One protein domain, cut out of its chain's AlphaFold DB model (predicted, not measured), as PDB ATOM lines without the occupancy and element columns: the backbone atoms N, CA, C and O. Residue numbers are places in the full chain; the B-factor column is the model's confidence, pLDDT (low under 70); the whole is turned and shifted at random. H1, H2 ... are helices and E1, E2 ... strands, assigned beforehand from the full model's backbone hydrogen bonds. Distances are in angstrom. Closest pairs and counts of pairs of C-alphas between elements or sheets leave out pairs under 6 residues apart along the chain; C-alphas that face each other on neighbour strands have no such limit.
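AT A GLANCE: This is residues 5 to 57 of the 64 residues of the protein "Diadenosine tetraphosphate (Ap4A) hydrolase and other HIT family hydrolases" of Streptococcus suis (UniProt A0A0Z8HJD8). With little regular structure, the domain is a small meander sheet, each strand the antiparallel neighbour of the one before, with a short helix, H1, off one end and long unnamed stretches. The printed part has 53 residues, of which 19 are in named elements, in the order E1, E2, E3, H1; the class is mixed. It is only just compact, close to loose, with a radius of gyration of the C-alphas of 11.7 A and spans of 31 by 23 by 19 A.

IN THESE COORDINATES: E1 is residues 14 to 17, 7.1 A long, from C-alpha 14 at (88.056, 2.886, 37.571). E2 is residues 21 to 25, 13.6 A, and E3 residues 35 to 39, 13.3 A. H1 is residues 51 to 55, 6.9 A, ending at C-alpha 55 (76.857, 8.335, 21.487).

HOW THE PARTS SIT: The hairpin E1 and E2 has N 23 and O 16 at 2.8 A, within hydrogen-bond range. The hairpin E2 and E3 has N 22 and O 38 at 2.9 A, also within range. H1 is only just not on the sheet, with 4 pairs of C-alphas within 10 A. In H1, 0 of 1 O i to N i+4 pairs and 2 of 2 O i to N i+3 pairs are within range.

THE WHOLE: The C-alphas farthest apart, of Thr 32 and Ala 52, are 31.7 A apart. The link from E3 to H1 is long, 11 residues. The printed part has no cut, and no printed residue is under 70 in pLDDT.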
ATOM      1  N   PHE A   5      81.722  12.762  42.578       95.00
ATOM      2  CA  PHE A   5      82.070  12.085  41.324       95.00
ATOM      3  C   PHE A   5      83.218  12.768  40.562       95.00
ATOM      4  O   PHE A   5      83.959  12.112  39.819       95.00
ATOM      5  N   CYS A   6      83.399  14.074  40.776       94.25
ATOM      6  CA  CYS A   6      84.491  14.844  40.185       94.25
ATOM      7  C   CYS A   6      85.796  14.720  40.976       94.25
ATOM      8  O   CYS A   6      86.865  14.791  40.379       94.25
ATOM      9  N   HIS A   7      85.725  14.568  42.303       92.50
ATOM     10  CA  HIS A   7      86.887  14.806  43.172       92.50
ATOM     11  C   HIS A   7      87.260  13.661  44.118       92.50
ATOM     12  O   HIS A   7      88.303  13.752  44.756       92.50
ATOM     13  N   GLN A   8      86.433  12.625  44.257       90.81
ATOM     14  CA  GLN A   8      86.643  11.567  45.260       90.81
ATOM     15  C   GLN A   8      86.785  10.164  44.659       90.81
ATOM     16  O   GLN A   8      86.717   9.182  45.388       90.81
ATOM     17  N   LEU A   9      86.989  10.062  43.345       91.12
ATOM     18  CA  LEU A   9      87.288   8.795  42.680       91.12
ATOM     19  C   LEU A   9      88.790   8.708  42.423       91.12
ATOM     20  O   LEU A   9      89.350   9.621  41.815       91.12
ATOM     21  N   ASN A  10      89.423   7.622  42.867       91.25
ATOM     22  CA  ASN A  10      90.818   7.351  42.543       91.25
ATOM     23  C   ASN A  10      90.903   6.607  41.209       91.25
ATOM     24  O   ASN A  10      89.994   5.866  40.840       91.25
ATOM     25  N   ASP A  11      92.037   6.725  40.521       90.38
ATOM     26  CA  ASP A  11      92.247   6.025  39.247       90.38
ATOM     27  C   ASP A  11      92.148   4.496  39.391       90.38
ATOM     28  O   ASP A  11      91.690   3.817  38.477       90.38
ATOM     29  N   ASN A  12      92.498   3.955  40.563       94.25
ATOM     30  CA  ASN A  12      92.388   2.523  40.862       94.25
ATOM     31  C   ASN A  12      90.940   2.037  41.048       94.25
ATOM     32  O   ASN A  12      90.703   0.832  41.002       94.25
ATOM     33  N   ASP A  13      89.982   2.946  41.256       93.44
ATOM     34  CA  ASP A  13      88.560   2.611  41.393       93.44
ATOM     35  C   ASP A  13      87.875   2.482  40.015       93.44
ATOM     36  O   ASP A  13      86.742   2.004  39.911       93.44
ATOM     37  N   ILE A  14      88.560   2.907  38.944       95.81
ATOM     38  CA  ILE A  14      88.056   2.886  37.571       95.81
ATOM     39  C   ILE A  14      88.293   1.506  36.959       95.81
ATOM     40  O   ILE A  14      89.422   1.087  36.715       95.81
ATOM     41  N   LEU A  15      87.201   0.818  36.641       96.38
ATOM     42  CA  LEU A  15      87.232  -0.501  36.003       96.38
ATOM     43  C   LEU A  15      87.431  -0.393  34.493       96.38
ATOM     44  O   LEU A  15      88.083  -1.228  33.869       96.38
ATOM     45  N   TYR A  16      86.819   0.629  33.901       94.75
ATOM     46  CA  TYR A  16      86.830   0.886  32.470       94.75
ATOM     47  C   TYR A  16      86.573   2.371  32.207       94.75
ATOM     48  O   TYR A  16      85.892   3.039  32.986       94.75
ATOM     49  N   GLN A  17      87.098   2.892  31.102       93.94
ATOM     50  CA  GLN A  17      86.861   4.268  30.679       93.94
ATOM     51  C   GLN A  17      86.790   4.376  29.158       93.94
ATOM     52  O   GLN A  17      87.516   3.686  28.443       93.94
ATOM     53  N   THR A  18      85.934   5.278  28.690       93.56
ATOM     54  CA  THR A  18      85.838   5.712  27.291       93.56
ATOM     55  C   THR A  18      86.466   7.096  27.145       93.56
ATOM     56  O   THR A  18      87.206   7.540  28.030       93.56
ATOM     57  N   GLU A  19      86.186   7.813  26.055       94.19
ATOM     58  CA  GLU A  19      86.569   9.217  25.935       94.19
ATOM     59  C   GLU A  19      85.874  10.063  27.013       94.19
ATOM     60  O   GLU A  19      86.555  10.753  27.780       94.19
ATOM     61  N   HIS A  20      84.551   9.932  27.159       95.75
ATOM     62  CA  HIS A  20      83.743  10.827  27.992       95.75
ATOM     63  C   HIS A  20      83.248  10.229  29.311       95.75
ATOM     64  O   HIS A  20      82.801  10.982  30.179       95.75
ATOM     65  N   PHE A  21      83.342   8.912  29.506       95.25
ATOM     66  CA  PHE A  21      82.795   8.234  30.681       95.25
ATOM     67  C   PHE A  21      83.821   7.344  31.383       95.25
ATOM     68  O   PHE A  21      84.840   6.940  30.820       95.25
ATOM     69  N   LYS A  22      83.531   7.043  32.647       95.19
ATOM     70  CA  LYS A  22      84.223   6.052  33.474       95.19
ATOM     71  C   LYS A  22      83.205   5.134  34.143       95.19
ATOM     72  O   LYS A  22      82.090   5.558  34.446       95.19
ATOM     73  N   VAL A  23      83.607   3.890  34.366       96.00
ATOM     74  CA  VAL A  23      82.807   2.855  35.021       96.00
ATOM     75  C   VAL A  23      83.467   2.483  36.338       96.00
ATOM     76  O   VAL A  23      84.661   2.177  36.368       96.00
ATOM     77  N   VAL A  24      82.686   2.505  37.413       96.94
ATOM     78  CA  VAL A  24      83.130   2.192  38.777       96.94
ATOM     79  C   VAL A  24      82.125   1.273  39.468       96.94
ATOM     80  O   VAL A  24      80.967   1.182  39.050       96.94
ATOM     81  N   TRP A  25      82.556   0.619  40.546       96.31
ATOM     82  CA  TRP A  25      81.632  -0.025  41.479       96.31
ATOM     83  C   TRP A  25      80.844   1.019  42.265       96.31
ATOM     84  O   TRP A  25      81.396   2.039  42.682       96.31
ATOM     85  N   ASP A  26      79.565   0.743  42.499       95.69
ATOM     86  CA  ASP A  26      78.816   1.461  43.524       95.69
ATOM     87  C   ASP A  26      79.309   1.024  44.915       95.69
ATOM     88  O   ASP A  26      79.447  -0.173  45.183       95.69
ATOM     89  N   ILE A  27      79.608   1.993  45.782       93.69
ATOM     90  CA  ILE A  27      80.127   1.743  47.135       93.69
ATOM     91  C   ILE A  27      79.021   1.371  48.128       93.69
ATOM     92  O   ILE A  27      79.321   0.777  49.162       93.69
ATOM     93  N   ASP A  28      77.766   1.701  47.814       94.81
ATOM     94  CA  ASP A  28      76.582   1.330  48.595       94.81
ATOM     95  C   ASP A  28      75.520   0.699  47.674       94.81
ATOM     96  O   ASP A  28      74.464   1.279  47.405       94.81
ATOM     97  N   PRO A  29      75.820  -0.476  47.093       96.06
ATOM     98  CA  PRO A  29      75.007  -1.043  46.034       96.06
ATOM     99  C   PRO A  29      73.701  -1.636  46.576       96.06
ATOM    100  O   PRO A  29      73.696  -2.439  47.507       96.06
ATOM    101  N   VAL A  30      72.586  -1.368  45.887       94.44
ATOM    102  CA  VAL A  30      71.295  -2.041  46.155       94.44
ATOM    103  C   VAL A  30      71.377  -3.553  45.885       94.44
ATOM    104  O   VAL A  30      70.679  -4.343  46.519       94.44
ATOM    105  N   GLN A  31      72.228  -3.968  44.940       95.94
ATOM    106  CA  GLN A  31      72.455  -5.370  44.584       95.94
ATOM    107  C   GLN A  31      73.916  -5.630  44.208       95.94
ATOM    108  O   GLN A  31      74.575  -4.782  43.603       95.94
ATOM    109  N   THR A  32      74.413  -6.831  44.511       95.94
ATOM    110  CA  THR A  32      75.768  -7.248  44.135       95.94
ATOM    111  C   THR A  32      75.979  -7.112  42.632       95.94
ATOM    112  O   THR A  32      75.191  -7.618  41.837       95.94
ATOM    113  N   GLY A  33      77.075  -6.459  42.252       94.38
ATOM    114  CA  GLY A  33      77.407  -6.219  40.852       94.38
ATOM    115  C   GLY A  33      76.889  -4.888  40.293       94.38
ATOM    116  O   GLY A  33      77.052  -4.653  39.100       94.38
ATOM    117  N   HIS A  34      76.276  -4.021  41.110       97.06
ATOM    118  CA  HIS A  34      75.842  -2.698  40.660       97.06
ATOM    119  C   HIS A  34      77.038  -1.820  40.259       97.06
ATOM    120  O   HIS A  34      77.988  -1.635  41.022       97.06
ATOM    121  N   LEU A  35      76.970  -1.284  39.043       95.12
ATOM    122  CA  LEU A  35      77.988  -0.433  38.441       95.12
ATOM    123  C   LEU A  35      77.409   0.948  38.167       95.12
ATOM    124  O   LEU A  35      76.242   1.078  37.796       95.12
ATOM    125  N   LEU A  36      78.261   1.963  38.266       95.69
ATOM    126  CA  LEU A  36      77.930   3.330  37.889       95.69
ATOM    127  C   LEU A  36      78.702   3.713  36.628       95.69
ATOM    128  O   LEU A  36      79.920   3.547  36.563       95.69
ATOM    129  N   ILE A  37      77.988   4.265  35.646       94.50
ATOM    130  CA  ILE A  37      78.574   4.956  34.492       94.50
ATOM    131  C   ILE A  37      78.523   6.450  34.797       94.50
ATOM    132  O   ILE A  37      77.449   7.010  35.008       94.50
ATOM    133  N   ILE A  38      79.687   7.090  34.839       95.38
ATOM    134  CA  ILE A  38      79.842   8.470  35.303       95.38
ATOM    135  C   ILE A  38      80.531   9.283  34.210       95.38
ATOM    136  O   ILE A  38      81.572   8.871  33.693       95.38
ATOM    137  N   SER A  39      79.970  10.441  33.853       95.56
ATOM    138  CA  SER A  39      80.613  11.375  32.925       95.56
ATOM    139  C   SER A  39      81.874  11.971  33.552       95.56
ATOM    140  O   SER A  39      81.923  12.261  34.748       95.56
ATOM    141  N   LYS A  40      82.926  12.152  32.754       94.94
ATOM    142  CA  LYS A  40      84.161  12.793  33.227       94.94
ATOM    143  C   LYS A  40      83.957  14.288  33.477       94.94
ATOM    144  O   LYS A  40      84.537  14.830  34.414       94.94
ATOM    145  N   GLU A  41      83.117  14.930  32.668       95.75
ATOM    146  CA  GLU A  41      82.648  16.296  32.901       95.75
ATOM    147  C   GLU A  41      81.426  16.327  33.826       95.75
ATOM    148  O   GLU A  41      80.630  15.384  33.864       95.75
ATOM    149  N   HIS A  42      81.273  17.429  34.569       96.06
ATOM    150  CA  HIS A  42      80.135  17.635  35.463       96.06
ATOM    151  C   HIS A  42      78.935  18.166  34.683       96.06
ATOM    152  O   HIS A  42      78.992  19.255  34.114       96.06
ATOM    153  N   TYR A  43      77.835  17.423  34.740       95.38
ATOM    154  CA  TYR A  43      76.522  17.855  34.281       95.38
ATOM    155  C   TYR A  43      75.522  17.646  35.419       95.38
ATOM    156  O   TYR A  43      75.526  16.599  36.065       95.38
ATOM    157  N   ASP A  44      74.656  18.626  35.660       94.38
ATOM    158  CA  ASP A  44      73.612  18.532  36.683       94.38
ATOM    159  C   ASP A  44      72.458  17.636  36.222       94.38
ATOM    160  O   ASP A  44      71.840  16.936  37.025       94.38
ATOM    161  N   THR A  45      72.146  17.659  34.924       91.88
ATOM    162  CA  THR A  45      71.036  16.897  34.340       91.88
ATOM    163  C   THR A  45      71.420  16.279  32.999       91.88
ATOM    164  O   THR A  45      72.208  16.835  32.237       91.88
ATOM    165  N   LEU A  46      70.782  15.156  32.647       89.00
ATOM    166  CA  LEU A  46      71.012  14.466  31.367       89.00
ATOM    167  C   LEU A  46      70.799  15.371  30.141       89.00
ATOM    168  O   LEU A  46      71.484  15.224  29.131       89.00
ATOM    169  N   SER A  47      69.876  16.333  30.228       90.19
ATOM    170  CA  SER A  47      69.594  17.291  29.152       90.19
ATOM    171  C   SER A  47      70.780  18.194  28.804       90.19
ATOM    172  O   SER A  47      70.851  18.657  27.667       90.19
ATOM    173  N   GLN A  48      71.710  18.416  29.736       94.12
ATOM    174  CA  GLN A  48      72.913  19.223  29.515       94.12
ATOM    175  C   GLN A  48      74.009  18.456  28.767       94.12
ATOM    176  O   GLN A  48      74.895  19.080  28.188       94.12
ATOM    177  N   ILE A  49      73.948  17.119  28.744       92.56
ATOM    178  CA  ILE A  49      74.954  16.288  28.078       92.56
ATOM    179  C   ILE A  49      74.866  16.520  26.561       92.56
ATOM    180  O   ILE A  49      73.792  16.279  25.990       92.56
ATOM    181  N   PRO A  50      75.958  16.930  25.886       92.62
ATOM    182  CA  PRO A  50      75.970  17.136  24.442       92.62
ATOM    183  C   PRO A  50      75.624  15.861  23.669       92.62
ATOM    184  O   PRO A  50      75.994  14.758  24.062       92.62
ATOM    185  N   PHE A  51      74.964  16.006  22.521       87.81
ATOM    186  CA  PHE A  51      74.521  14.860  21.723       87.81
ATOM    187  C   PHE A  51      75.685  13.957  21.279       87.81
ATOM    188  O   PHE A  51      75.592  12.741  21.399       87.81
ATOM    189  N   ALA A  52      76.817  14.548  20.878       88.00
ATOM    190  CA  ALA A  52      78.038  13.813  20.534       88.00
ATOM    191  C   ALA A  52      78.538  12.920  21.686       88.00
ATOM    192  O   ALA A  52      78.913  11.775  21.459       88.00
ATOM    193  N   VAL A  53      78.460  13.412  22.926       91.06
ATOM    194  CA  VAL A  53      78.881  12.673  24.125       91.06
ATOM    195  C   VAL A  53      77.945  11.493  24.404       91.06
ATOM    196  O   VAL A  53      78.400  10.426  24.796       91.06
ATOM    197  N   ARG A  54      76.636  11.630  24.153       83.94
ATOM    198  CA  ARG A  54      75.654  10.549  24.390       83.94
ATOM    199  C   ARG A  54      75.903   9.306  23.531       83.94
ATOM    200  O   ARG A  54      75.538   8.206  23.944       83.94
ATOM    201  N   TYR A  55      76.519   9.462  22.360       81.50
ATOM    202  CA  TYR A  55      76.857   8.335  21.487       81.50
ATOM    203  C   TYR A  55      77.940   7.422  22.060       81.50
ATOM    204  O   TYR A  55      77.894   6.222  21.802       81.50
ATOM    205  N   ASP A  56      78.855   7.958  22.870       80.75
ATOM    206  CA  ASP A  56      79.985   7.217  23.458       80.75
ATOM    207  C   ASP A  56      79.528   6.050  24.354       80.75
ATOM    208  O   ASP A  56      80.217   5.047  24.505       80.75
ATOM    209  N   ILE A  57      78.311   6.143  24.897       75.69
ATOM    210  CA  ILE A  57      77.675   5.096  25.711       75.69
ATOM    211  C   ILE A  57      76.422   4.502  25.052       75.69
ATOM    212  O   ILE A  57      75.613   3.858  25.715       75.69
TER     213      ILE A  57